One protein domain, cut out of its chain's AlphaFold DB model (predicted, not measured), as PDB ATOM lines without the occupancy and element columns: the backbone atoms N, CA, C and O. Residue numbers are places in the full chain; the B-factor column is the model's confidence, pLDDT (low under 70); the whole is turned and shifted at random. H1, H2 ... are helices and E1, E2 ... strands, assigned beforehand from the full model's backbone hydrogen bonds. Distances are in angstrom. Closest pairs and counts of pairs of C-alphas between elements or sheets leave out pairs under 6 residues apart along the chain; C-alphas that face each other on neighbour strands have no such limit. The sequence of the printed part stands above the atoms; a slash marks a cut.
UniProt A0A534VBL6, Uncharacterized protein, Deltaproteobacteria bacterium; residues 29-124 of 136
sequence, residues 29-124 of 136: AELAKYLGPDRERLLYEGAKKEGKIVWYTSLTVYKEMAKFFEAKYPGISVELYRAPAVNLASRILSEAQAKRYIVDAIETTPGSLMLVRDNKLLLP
ATOM      1  N   ALA A  29     116.809 100.629  94.702       92.88
ATOM      2  CA  ALA A  29     117.816  99.575  94.589       92.88
ATOM      3  C   ALA A  29     117.296  98.320  93.864       92.88
ATOM      4  O   ALA A  29     118.044  97.686  93.122       92.88
ATOM      5  N   GLU A  30     116.026  97.958  94.062       93.94
ATOM      6  CA  GLU A  30     115.378  96.881  93.305       93.94
ATOM      7  C   GLU A  30     115.158  97.292  91.846       93.94
ATOM      8  O   GLU A  30     115.501  96.532  90.943       93.94
ATOM      9  N   LEU A  31     114.677  98.517  91.603       93.81
ATOM     10  CA  LEU A  31     114.495  99.089  90.262       93.81
ATOM     11  C   LEU A  31     115.804  99.129  89.462       93.81
ATOM     12  O   LEU A  31     115.814  98.847  88.262       93.81
ATOM     13  N   ALA A  32     116.917  99.450  90.125       93.44
ATOM     14  CA  ALA A  32     118.238  99.529  89.509       93.44
ATOM     15  C   ALA A  32     118.793  98.161  89.071       93.44
ATOM     16  O   ALA A  32     119.647  98.108  88.188       93.44
ATOM     17  N   LYS A  33     118.296  97.062  89.653       93.56
ATOM     18  CA  LYS A  33     118.674  95.677  89.314       93.56
ATOM     19  C   LYS A  33     117.621  94.954  88.471       93.56
ATOM     20  O   LYS A  33     117.829  93.806  88.092       93.56
ATOM     21  N   TYR A  34     116.479  95.587  88.217       93.44
ATOM     22  CA  TYR A  34     115.348  94.951  87.560       93.44
ATOM     23  C   TYR A  34     115.609  94.742  86.064       93.44
ATOM     24  O   TYR A  34     115.846  95.703  85.336       93.44
ATOM     25  N   LEU A  35     115.528  93.487  85.609       92.69
ATOM     26  CA  LEU A  35     115.765  93.068  84.218       92.69
ATOM     27  C   LEU A  35     114.551  92.341  83.604       92.69
ATOM     28  O   LEU A  35     114.700  91.570  82.661       92.69
ATOM     29  N   GLY A  36     113.351  92.546  84.160       92.50
ATOM     30  CA  GLY A  36     112.127  91.936  83.636       92.50
ATOM     31  C   GLY A  36     111.781  92.416  82.216       92.50
ATOM     32  O   GLY A  36     112.212  93.492  81.801       92.50
ATOM     33  N   PRO A  37     110.980  91.651  81.457       92.38
ATOM     34  CA  PRO A  37     110.639  91.982  80.070       92.38
ATOM     35  C   PRO A  37     109.847  93.293  79.919       92.38
ATOM     36  O   PRO A  37     109.845  93.891  78.848       92.38
ATOM     37  N   ASP A  38     109.187  93.770  80.975       94.06
ATOM     38  CA  ASP A  38     108.450  95.036  81.010       94.06
ATOM     39  C   ASP A  38     109.248  96.204  81.618       94.06
ATOM     40  O   ASP A  38     108.686  97.279  81.843       94.06
ATOM     41  N   ARG A  39     110.558  96.023  81.841       93.94
ATOM     42  CA  ARG A  39     111.463  97.016  82.439       93.94
ATOM     43  C   ARG A  39     111.329  98.404  81.817       93.94
ATOM     44  O   ARG A  39     111.224  99.380  82.552       93.94
ATOM     45  N   GLU A  40     111.369  98.487  80.488       94.31
ATOM     46  CA  GLU A  40     111.348  99.764  79.763       94.31
ATOM     47  C   GLU A  40     110.050 100.534  80.026       94.31
ATOM     48  O   GLU A  40     110.076 101.710  80.384       94.31
ATOM     49  N   ARG A  41     108.905  99.844  79.918       95.62
ATOM     50  CA  ARG A  41     107.589 100.420  80.216       95.62
ATOM     51  C   ARG A  41     107.530 100.906  81.661       95.62
ATOM     52  O   ARG A  41     107.117 102.035  81.902       95.62
ATOM     53  N   LEU A  42     107.967 100.069  82.602       95.12
ATOM     54  CA  LEU A  42     107.954 100.370  84.030       95.12
ATOM     55  C   LEU A  42     108.784 101.621  84.353       95.12
ATOM     56  O   LEU A  42     108.297 102.521  85.038       95.12
ATOM     57  N   LEU A  43     110.013 101.705  83.831       95.25
ATOM     58  CA  LEU A  43     110.877 102.872  84.017       95.25
ATOM     59  C   LEU A  43     110.278 104.134  83.402       95.25
ATOM     60  O   LEU A  43     110.249 105.173  84.055       95.25
ATOM     61  N   TYR A  44     109.803 104.051  82.158       97.12
ATOM     62  CA  TYR A  44     109.271 105.211  81.455       97.12
ATOM     63  C   TYR A  44     108.008 105.757  82.130       97.12
ATOM     64  O   TYR A  44     107.896 106.963  82.333       97.12
ATOM     65  N   GLU A  45     107.077 104.894  82.539       96.69
ATOM     66  CA  GLU A  45     105.872 105.320  83.258       96.69
ATOM     67  C   GLU A  45     106.193 105.972  84.608       96.69
ATOM     68  O   GLU A  45     105.521 106.931  84.994       96.69
ATOM     69  N   GLY A  46     107.205 105.471  85.323       95.94
ATOM     70  CA  GLY A  46     107.700 106.083  86.556       95.94
ATOM     71  C   GLY A  46     108.316 107.457  86.299       95.94
ATOM     72  O   GLY A  46     107.835 108.461  86.819       95.94
ATOM     73  N   ALA A  47     109.305 107.518  85.412       97.38
ATOM     74  CA  ALA A  47     110.026 108.746  85.098       97.38
ATOM     75  C   ALA A  47     109.120 109.826  84.478       97.38
ATOM     76  O   ALA A  47     109.300 111.012  84.733       97.38
ATOM     77  N   LYS A  48     108.079 109.446  83.728       98.12
ATOM     78  CA  LYS A  48     107.076 110.389  83.210       98.12
ATOM     79  C   LYS A  48     106.229 111.030  84.313       98.12
ATOM     80  O   LYS A  48     105.803 112.169  84.152       98.12
ATOM     81  N   LYS A  49     105.974 110.328  85.425       97.62
ATOM     82  CA  LYS A  49     105.297 110.913  86.600       97.62
ATOM     83  C   LYS A  49     106.196 111.918  87.318       97.62
ATOM     84  O   LYS A  49     105.686 112.898  87.851       97.62
ATOM     85  N   GLU A  50     107.505 111.678  87.320       97.00
ATOM     86  CA  GLU A  50     108.513 112.598  87.867       97.00
ATOM     87  C   GLU A  50     108.743 113.808  86.942       97.00
ATOM     88  O   GLU A  50     108.940 114.929  87.409       97.00
ATOM     89  N   GLY A  51     108.659 113.601  85.624       98.38
ATOM     90  CA  GLY A  51     108.613 114.634  84.586       98.38
ATOM     91  C   GLY A  51     109.968 115.223  84.186       98.38
ATOM     92  O   GLY A  51     110.062 115.890  83.152       98.38
ATOM     93  N   LYS A  52     111.033 114.974  84.953       98.31
ATOM     94  CA  LYS A  52     112.377 115.461  84.632       98.31
ATOM     95  C   LYS A  52     113.486 114.586  85.200       98.31
ATOM     96  O   LYS A  52     113.282 113.913  86.202       98.31
ATOM     97  N   ILE A  53     114.665 114.694  84.596       98.19
ATOM     98  CA  ILE A  53     115.930 114.197  85.142       98.19
ATOM     99  C   ILE A  53     116.955 115.331  85.186       98.19
ATOM    100  O   ILE A  53     117.017 116.146  84.264       98.19
ATOM    101  N   VAL A  54     117.783 115.381  86.224       98.69
ATOM    102  CA  VAL A  54     118.924 116.292  86.329       98.69
ATOM    103  C   VAL A  54     120.195 115.545  85.937       98.69
ATOM    104  O   VAL A  54     120.641 114.626  86.631       98.69
ATOM    105  N   TRP A  55     120.801 115.946  84.819       98.75
ATOM    106  CA  TRP A  55     121.980 115.296  84.257       98.75
ATOM    107  C   TRP A  55     123.221 116.187  84.345       98.75
ATOM    108  O   TRP A  55     123.285 117.282  83.776       98.75
ATOM    109  N   TYR A  56     124.228 115.693  85.064       98.62
ATOM    110  CA  TYR A  56     125.546 116.312  85.172       98.62
ATOM    111  C   TYR A  56     126.521 115.594  84.238       98.62
ATOM    112  O   TYR A  56     126.683 114.377  84.327       98.62
ATOM    113  N   THR A  57     127.182 116.333  83.348       98.50
ATOM    114  CA  THR A  57     128.007 115.733  82.284       98.50
ATOM    115  C   THR A  57     129.246 116.548  81.932       98.50
ATOM    116  O   THR A  57     129.249 117.780  82.023       98.50
ATOM    117  N   SER A  58     130.318 115.857  81.533       97.88
ATOM    118  CA  SER A  58     131.549 116.473  81.019       97.88
ATOM    119  C   SER A  58     131.635 116.476  79.486       97.88
ATOM    120  O   SER A  58     132.463 117.203  78.915       97.88
ATOM    121  N   LEU A  59     130.744 115.732  78.818       96.75
ATOM    122  CA  LEU A  59     130.655 115.630  77.362       96.75
ATOM    123  C   LEU A  59     130.473 116.988  76.682       96.75
ATOM    124  O   LEU A  59     129.926 117.953  77.223       96.75
ATOM    125  N   THR A  60     130.931 117.047  75.437       96.12
ATOM    126  CA  THR A  60     130.739 118.191  74.540       96.12
ATOM    127  C   THR A  60     129.417 118.110  73.774       96.12
ATOM    128  O   THR A  60     128.788 119.140  73.568       96.12
ATOM    129  N   VAL A  61     128.952 116.901  73.438       96.75
ATOM    130  CA  VAL A  61     127.710 116.618  72.677       96.75
ATOM    131  C   VAL A  61     126.458 116.464  73.558       96.75
ATOM    132  O   VAL A  61     125.492 115.783  73.214       96.75
ATOM    133  N   TYR A  62     126.484 117.046  74.756       97.75
ATOM    134  CA  TYR A  62     125.459 116.842  75.781       97.75
ATOM    135  C   TYR A  62     124.064 117.341  75.369       97.75
ATOM    136  O   TYR A  62     123.059 116.738  75.737       97.75
ATOM    137  N   LYS A  63     123.977 118.424  74.584       98.12
ATOM    138  CA  LYS A  63     122.686 118.991  74.157       98.12
ATOM    139  C   LYS A  63     121.981 118.090  73.152       98.12
ATOM    140  O   LYS A  63     120.768 117.936  73.216       98.12
ATOM    141  N   GLU A  64     122.727 117.514  72.218       98.19
ATOM    142  CA  GLU A  64     122.209 116.578  71.227       98.19
ATOM    143  C   GLU A  64     121.707 115.311  71.918       98.19
ATOM    144  O   GLU A  64     120.586 114.887  71.655       98.19
ATOM    145  N   MET A  65     122.479 114.767  72.864       97.81
ATOM    146  CA  MET A  65     122.073 113.598  73.655       97.81
ATOM    147  C   MET A  65     120.789 113.854  74.448       97.81
ATOM    148  O   MET A  65     119.878 113.030  74.411       97.81
ATOM    149  N   ALA A  66     120.675 115.019  75.094       98.38
ATOM    150  CA  ALA A  66     119.453 115.421  75.783       98.38
ATOM    151  C   ALA A  66     118.256 115.500  74.826       98.38
ATOM    152  O   ALA A  66     117.219 114.907  75.097       98.38
ATOM    153  N   LYS A  67     118.417 116.140  73.660       98.38
ATOM    154  CA  LYS A  67     117.357 116.215  72.640       98.38
ATOM    155  C   LYS A  67     116.920 114.836  72.149       98.38
ATOM    156  O   LYS A  67     115.726 114.599  71.995       98.38
ATOM    157  N   PHE A  68     117.864 113.928  71.896       98.19
ATOM    158  CA  PHE A  68     117.540 112.556  71.500       98.19
ATOM    159  C   PHE A  68     116.781 111.814  72.601       98.19
ATOM    160  O   PHE A  68     115.820 111.107  72.302       98.19
ATOM    161  N   PHE A  69     117.177 111.999  73.861       98.31
ATOM    162  CA  PHE A  69     116.483 111.416  75.003       98.31
ATOM    163  C   PHE A  69     115.048 111.947  75.125       98.31
ATOM    164  O   PHE A  69     114.115 111.152  75.162       98.31
ATOM    165  N   GLU A  70     114.854 113.267  75.108       98.50
ATOM    166  CA  GLU A  70     113.531 113.903  75.216       98.50
ATOM    167  C   GLU A  70     112.604 113.521  74.051       98.50
ATOM    168  O   GLU A  70     111.406 113.312  74.246       98.50
ATOM    169  N   ALA A  71     113.151 113.376  72.838       98.56
ATOM    170  CA  ALA A  71     112.399 112.905  71.679       98.56
ATOM    171  C   ALA A  71     111.992 111.428  71.807       98.56
ATOM    172  O   ALA A  71     110.877 111.062  71.432       98.56
ATOM    173  N   LYS A  72     112.879 110.577  72.339       98.06
ATOM    174  CA  LYS A  72     112.606 109.150  72.562       98.06
ATOM    175  C   LYS A  72     111.628 108.924  73.719       98.06
ATOM    176  O   LYS A  72     110.826 107.994  73.654       98.06
ATOM    177  N   TYR A  73     111.666 109.777  74.740       98.19
ATOM    178  CA  TYR A  73     110.859 109.662  75.954       98.19
ATOM    179  C   TYR A  73     110.020 110.927  76.216       98.19
ATOM    180  O   TYR A  73     110.299 111.682  77.150       98.19
ATOM    181  N   PRO A  74     108.941 111.161  75.440       98.00
ATOM    182  CA  PRO A  74     108.115 112.354  75.586       98.00
ATOM    183  C   PRO A  74     107.529 112.506  76.997       98.00
ATOM    184  O   PRO A  74     107.030 111.543  77.584       98.00
ATOM    185  N   GLY A  75     107.515 113.733  77.516       98.06
ATOM    186  CA  GLY A  75     107.028 114.033  78.868       98.06
ATOM    187  C   GLY A  75     108.083 113.899  79.968       98.06
ATOM    188  O   GLY A  75     107.727 114.028  81.134       98.06
ATOM    189  N   ILE A  76     109.348 113.662  79.609       98.69
ATOM    190  CA  ILE A  76     110.495 113.717  80.518       98.69
ATOM    191  C   ILE A  76     111.484 114.740  79.960       98.69
ATOM    192  O   ILE A  76     112.021 114.539  78.874       98.69
ATOM    193  N   SER A  77     111.717 115.836  80.683       98.56
ATOM    194  CA  SER A  77     112.725 116.845  80.316       98.56
ATOM    195  C   SER A  77     114.090 116.555  80.943       98.56
ATOM    196  O   SER A  77     114.159 115.974  82.026       98.56
ATOM    197  N   VAL A  78     115.173 117.026  80.327       98.69
ATOM    198  CA  VAL A  78     116.537 116.902  80.856       98.69
ATOM    199  C   VAL A  78     117.046 118.264  81.334       98.69
ATOM    200  O   VAL A  78     117.349 119.158  80.544       98.69
ATOM    201  N   GLU A  79     117.193 118.424  82.647       98.62
ATOM    202  CA  GLU A  79     117.857 119.575  83.257       98.62
ATOM    203  C   GLU A  79     119.377 119.362  83.212       98.62
ATOM    204  O   GLU A  79     119.913 118.431  83.809       98.62
ATOM    205  N   LEU A  80     120.083 120.213  82.466       98.38
ATOM    206  CA  LEU A  80     121.497 120.015  82.144       98.38
ATOM    207  C   LEU A  80     122.420 120.875  83.002       98.38
ATOM    208  O   LEU A  80     122.287 122.100  83.041       98.38
ATOM    209  N   TYR A  81     123.465 120.258  83.551       98.19
ATOM    210  CA  TYR A  81     124.644 120.970  84.034       98.19
ATOM    211  C   TYR A  81     125.912 120.382  83.422       98.19
ATOM    212  O   TYR A  81     126.288 119.238  83.678       98.19
ATOM    213  N   ARG A  82     126.598 121.198  82.619       98.00
ATOM    214  CA  ARG A  82     127.837 120.803  81.953       98.00
ATOM    215  C   ARG A  82     129.027 121.535  82.554       98.00
ATOM    216  O   ARG A  82     129.060 122.764  82.552       98.00
ATOM    217  N   ALA A  83     130.038 120.788  82.991       98.00
ATOM    218  CA  ALA A  83     131.295 121.336  83.504       98.00
ATOM    219  C   ALA A  83     132.473 120.377  83.246       98.00
ATOM    220  O   ALA A  83     132.253 119.200  82.963       98.00
ATOM    221  N   PRO A  84     133.736 120.839  83.339       97.62
ATOM    222  CA  PRO A  84     134.891 119.942  83.333       97.62
ATOM    223  C   PRO A  84     134.792 118.868  84.427       97.62
ATOM    224  O   PRO A  84     134.268 119.133  85.508       97.62
ATOM    225  N   ALA A  85     135.343 117.682  84.164       96.31
ATOM    226  CA  ALA A  85     135.201 116.497  85.016       96.31
ATOM    227  C   ALA A  85     135.550 116.734  86.500       96.31
ATOM    228  O   ALA A  85     134.798 116.337  87.392       96.31
ATOM    229  N   VAL A  86     136.652 117.443  86.769       95.44
ATOM    230  CA  VAL A  86     137.079 117.784  88.138       95.44
ATOM    231  C   VAL A  86     136.043 118.668  88.834       95.44
ATOM    232  O   VAL A  86     135.647 118.383  89.961       95.44
ATOM    233  N   ASN A  87     135.528 119.684  88.138       97.50
ATOM    234  CA  ASN A  87     134.540 120.607  88.691       97.50
ATOM    235  C   ASN A  87     133.196 119.914  88.962       97.50
ATOM    236  O   ASN A  87     132.519 120.267  89.927       97.50
ATOM    237  N   LEU A  88     132.809 118.928  88.140       97.12
ATOM    238  CA  LEU A  88     131.628 118.097  88.402       97.12
ATOM    239  C   LEU A  88     131.775 117.325  89.708       97.12
ATOM    240  O   LEU A  88     130.896 117.412  90.562       97.12
ATOM    241  N   ALA A  89     132.888 116.608  89.880       96.88
ATOM    242  CA  ALA A  89     133.120 115.822  91.086       96.88
ATOM    243  C   ALA A  89     133.137 116.712  92.337       96.88
ATOM    244  O   ALA A  89     132.456 116.403  93.312       96.88
ATOM    245  N   SER A  90     133.830 117.857  92.290       97.62
ATOM    246  CA  SER A  90     133.823 118.828  93.389       97.62
ATOM    247  C   SER A  90     132.415 119.318  93.720       97.62
ATOM    248  O   SER A  90     132.042 119.327  94.889       97.62
ATOM    249  N   ARG A  91     131.606 119.667  92.711       98.25
ATOM    250  CA  ARG A  91     130.223 120.109  92.927       98.25
ATOM    251  C   ARG A  91     129.373 119.026  93.587       98.25
ATOM    252  O   ARG A  91     128.693 119.328  94.560       98.25
ATOM    253  N   ILE A  92     129.432 117.789  93.093       98.25
ATOM    254  CA  ILE A  92     128.665 116.659  93.641       98.25
ATOM    255  C   ILE A  92     129.034 116.421  95.110       98.25
ATOM    256  O   ILE A  92     128.155 116.261  95.953       98.25
ATOM    257  N   LEU A  93     130.330 116.458  95.435       98.12
ATOM    258  CA  LEU A  93     130.809 116.314  96.810       98.12
ATOM    259  C   LEU A  93     130.323 117.459  97.706       98.12
ATOM    260  O   LEU A  93     129.861 117.207  98.816       98.12
ATOM    261  N   SER A  94     130.381 118.705  97.230       98.50
ATOM    262  CA  SER A  94     129.881 119.864  97.979       98.50
ATOM    263  C   SER A  94     128.366 119.817  98.197       98.50
ATOM    264  O   SER A  94     127.894 120.112  99.294       98.50
ATOM    265  N   GLU A  95     127.594 119.422  97.184       98.56
ATOM    266  CA  GLU A  95     126.142 119.234  97.289       98.56
ATOM    267  C   GLU A  95     125.809 118.148  98.323       98.56
ATOM    268  O   GLU A  95     125.026 118.394  99.244       98.56
ATOM    269  N   ALA A  96     126.483 116.996  98.255       98.12
ATOM    270  CA  ALA A  96     126.310 115.906  99.210       98.12
ATOM    271  C   ALA A  96     126.706 116.299 100.643       98.12
ATOM    272  O   ALA A  96     125.982 115.986 101.590       98.12
ATOM    273  N   GLN A  97     127.804 117.042 100.822       98.12
ATOM    274  CA  GLN A  97     128.214 117.576 102.126       98.12
ATOM    275  C   GLN A  97     127.144 118.510 102.712       98.12
ATOM    276  O   GLN A  97     126.881 118.481 103.915       98.12
ATOM    277  N   ALA A  98     126.477 119.287 101.858       98.56
ATOM    278  CA  ALA A  98     125.334 120.119 102.221       98.56
ATOM    279  C   ALA A  98     124.012 119.332 102.354       98.56
ATOM    280  O   ALA A  98     122.958 119.944 102.539       98.56
ATOM    281  N   LYS A  99     124.041 117.994 102.261       97.88
ATOM    282  CA  LYS A  99     122.871 117.096 102.253       97.88
ATOM    283  C   LYS A  99     121.858 117.422 101.151       97.88
ATOM    284  O   LYS A  99     120.657 117.219 101.321       97.88
ATOM    285  N   ARG A 100     122.338 117.932 100.018       98.00
ATOM    286  CA  ARG A 100     121.547 118.185  98.813       98.00
ATOM    287  C   ARG A 100     121.933 117.154  97.759       98.00
ATOM    288  O   ARG A 100     123.057 117.157  97.282       98.00
ATOM    289  N   TYR A 101     121.000 116.292  97.381       96.75
ATOM    290  CA  TYR A 101     121.200 115.287  96.336       96.75
ATOM    291  C   TYR A 101     120.395 115.724  95.116       96.75
ATOM    292  O   TYR A 101     119.207 115.435  95.026       96.75
ATOM    293  N   ILE A 102     121.007 116.562  94.276       98.00
ATOM    294  CA  ILE A 102     120.309 117.257  93.181       98.00
ATOM    295  C   ILE A 102     120.401 116.473  91.873       98.00
ATOM    296  O   ILE A 102     119.457 116.469  91.096       98.00
ATOM    297  N   VAL A 103     121.559 115.868  91.615       98.38
ATOM    298  CA  VAL A 103     121.828 115.135  90.380       98.38
ATOM    299  C   VAL A 103     121.191 113.747  90.407       98.38
ATOM    300  O   VAL A 103     121.348 113.018  91.386       98.38
ATOM    301  N   ASP A 104     120.558 113.366  89.298       97.50
ATOM    302  CA  ASP A 104     119.980 112.032  89.101       97.50
ATOM    303  C   ASP A 104     120.912 111.132  88.276       97.50
ATOM    304  O   ASP A 104     121.045 109.938  88.542       97.50
ATOM    305  N   ALA A 105     121.594 111.710  87.280       97.25
ATOM    306  CA  ALA A 105     122.517 111.007  86.395       97.25
ATOM    307  C   ALA A 105     123.855 111.745  86.275       97.25
ATOM    308  O   ALA A 105     123.902 112.968  86.122       97.25
ATOM    309  N   ILE A 106     124.955 110.989  86.293       98.06
ATOM    310  CA  ILE A 106     126.314 111.520  86.162       98.06
ATOM    311  C   ILE A 106     126.995 110.838  84.982       98.06
ATOM    312  O   ILE A 106     127.076 109.615  84.916       98.06
ATOM    313  N   GLU A 107     127.543 111.643  84.084       97.12
ATOM    314  CA  GLU A 107     128.514 111.221  83.086       97.12
ATOM    315  C   GLU A 107     129.800 112.033  83.299       97.12
ATOM    316  O   GLU A 107     129.761 113.248  83.476       97.12
ATOM    317  N   THR A 108     130.955 111.372  83.348       97.50
ATOM    318  CA  THR A 108     132.258 112.041  83.458       97.50
ATOM    319  C   THR A 108     133.390 111.047  83.189       97.50
ATOM    320  O   THR A 108     133.155 109.863  82.942       97.50
ATOM    321  N   THR A 109     134.638 111.503  83.271       96.44
ATOM    322  CA  THR A 109     135.814 110.641  83.119       96.44
ATOM    323  C   THR A 109     135.928 109.618  84.263       96.44
ATOM    324  O   THR A 109     135.512 109.904  85.393       96.44
ATOM    325  N   PRO A 110     136.547 108.441  84.029       95.19
ATOM    326  CA  PRO A 110     136.620 107.371  85.027       95.19
ATOM    327  C   PRO A 110     137.168 107.810  86.388       95.19
ATOM    328  O   PRO A 110     136.592 107.463  87.412       95.19
ATOM    329  N   GLY A 111     138.224 108.632  86.418       96.75
ATOM    330  CA  GLY A 111     138.811 109.112  87.674       96.75
ATOM    331  C   GLY A 111     137.841 109.956  88.509       96.75
ATOM    332  O   GLY A 111     137.693 109.732  89.710       96.75
ATOM    333  N   SER A 112     137.121 110.885  87.874       96.88
ATOM    334  CA  SER A 112     136.104 111.694  88.553       96.88
ATOM    335  C   SER A 112     134.909 110.852  89.000       96.88
ATOM    336  O   SER A 112     134.389 111.073  90.091       96.88
ATOM    337  N   LEU A 113     134.496 109.862  88.205       97.19
ATOM    338  CA  LEU A 113     133.399 108.966  88.572       97.19
ATOM    339  C   LEU A 113     133.779 108.045  89.745       97.19
ATOM    340  O   LEU A 113     132.977 107.850  90.658       97.19
ATOM    341  N   MET A 114     135.013 107.528  89.763       96.75
ATOM    342  CA  MET A 114     135.548 106.737  90.875       96.75
ATOM    343  C   MET A 114     135.576 107.539  92.175       96.75
ATOM    344  O   MET A 114     135.163 107.019  93.205       96.75
ATOM    345  N   LEU A 115     135.954 108.820  92.133       97.00
ATOM    346  CA  LEU A 115     135.910 109.683  93.316       97.00
ATOM    347  C   LEU A 115     134.490 109.789  93.902       97.00
ATOM    348  O   LEU A 115     134.311 109.669  95.115       97.00
ATOM    349  N   VAL A 116     133.468 109.965  93.059       97.75
ATOM    350  CA  VAL A 116     132.060 110.005  93.502       97.75
ATOM    351  C   VAL A 116     131.623 108.649  94.078       97.75
ATOM    352  O   VAL A 116     130.967 108.595  95.123       97.75
ATOM    353  N   ARG A 117     132.033 107.541  93.446       97.06
ATOM    354  CA  ARG A 117     131.775 106.171  93.917       97.06
ATOM    355  C   ARG A 117     132.392 105.903  95.287       97.06
ATOM    356  O   ARG A 117     131.737 105.332  96.159       97.06
ATOM    357  N   ASP A 118     133.648 106.288  95.475       97.38
ATOM    358  CA  ASP A 118     134.408 105.993  96.689       97.38
ATOM    359  C   ASP A 118     133.839 106.768  97.892       97.38
ATOM    360  O   ASP A 118     133.832 106.250  99.009       97.38
ATOM    361  N   ASN A 119     133.208 107.921  97.636       97.44
ATOM    362  CA  ASN A 119     132.399 108.683  98.596       97.44
ATOM    363  C   ASN A 119     130.969 108.139  98.804       97.44
ATOM    364  O   ASN A 119     130.175 108.759  99.507       97.44
ATOM    365  N   LYS A 120     130.627 106.979  98.228       96.81
ATOM    366  CA  LYS A 120     129.330 106.292  98.393       96.81
ATOM    367  C   LYS A 120     128.120 107.104  97.916       96.81
ATOM    368  O   LYS A 120     127.021 106.934  98.432       96.81
ATOM    369  N   LEU A 121     128.315 107.944  96.899       97.31
ATOM    370  CA  LEU A 121     127.261 108.793  96.328       97.31
ATOM    371  C   LEU A 121     126.590 108.192  95.082       97.31
ATOM    372  O   LEU A 121     125.764 108.849  94.462       97.31
ATOM    373  N   LEU A 122     126.944 106.960  94.699       96.69
ATOM    374  CA  LEU A 122     126.369 106.273  93.542       96.69
ATOM    375  C   LEU A 122     125.497 105.094  93.971       96.69
ATOM    376  O   LEU A 122     125.883 104.301  94.833       96.69
ATOM    377  N   LEU A 123     124.357 104.941  93.300       95.75
ATOM    378  CA  LEU A 123     123.531 103.743  93.377       95.75
ATOM    379  C   LEU A 123     124.069 102.686  92.393       95.75
ATOM    380  O   LEU A 123     124.242 103.000  91.214       95.75
ATOM    381  N   PRO A 124     124.316 101.435  92.822       93.94
ATOM    382  CA  PRO A 124     124.646 100.357  91.897       93.94
ATOM    383  C   PRO A 124     123.522 100.138  90.878       93.94
ATOM    384  O   PRO A 124     122.366  99.974  91.266       93.94
TER     385      PRO A 124
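AT A GLANCE: This is residues 29 to 124 of the 136 residues of an uncharacterized protein of Deltaproteobacteria bacterium (UniProt A0A534VBL6). A small sheet of three parallel strands has H3 over one face and H4 over the other, with H5 side by side with H4. From the start of E1 the arm of H2 and H1 reaches away, and its first residue comes back near the last printed one, the C-alphas of Ala 29 and Pro 124 being 7.4 A apart. The printed part has 96 residues, in the order H1 H2 E1 H3 E2 H4 E3 H5, of mixed class with the sheet order E2 E1 E3. It is compact, with a radius of gyration of the C-alphas of 14.3 A and spans of 35 by 30 by 24 A.

IN THESE COORDINATES: E1 is residues 52 to 57, 15.8 A long, from C-alpha 52 at (112.377, 115.461, 84.632). E2 is residues 77 to 82, 15.7 A, and E3 residues 105 to 107. H3 is residues 62 to 72, 15.3 A; H4, 85 to 97, 18.5 A; H5, 110 to 118, ending at C-alpha 118 at (134.408, 105.993, 96.689). H2 is residues 39 to 50, 16.8 A, and H1 residues 29 to 33.

HOW THE PARTS SIT: E2 and E1 are parallel, with N 55 and O 79 2.8 A apart; E1 and E3 are parallel, with N 56 and O 105 2.9 A apart. E1, H3, E2 form a strand-helix-strand unit, two parallel neighbour strands with a helix between, and E2, H4, E3 a split one, with E1 between its strands; both crossovers are right-handed. H3 and H4 lie on opposite faces; the closest C-alphas of H3 and E2 are Glu 70 and Ser 77, 5.9 A. H4 and H5 touch at Ala 89 and Ser 112, their closest C-alphas, 5.7 A, at a shallow tilt of 13 degrees, the same way. H2 is only just not on the sheet, with 4 pairs of C-alphas within 10 A; H1 is not on it. Every O i to N i+4 pair is within hydrogen-bond range in H2, H3, H4 and H5; in H1 it is 0 of 1, with 1 of 2 O i to N i+3 pairs.

THE WHOLE: The C-alphas farthest apart, Pro 37 and Ala 98, are 38.7 A apart. The printed part has no cut, no link is long, and no printed residue is under 70 in pLDDT.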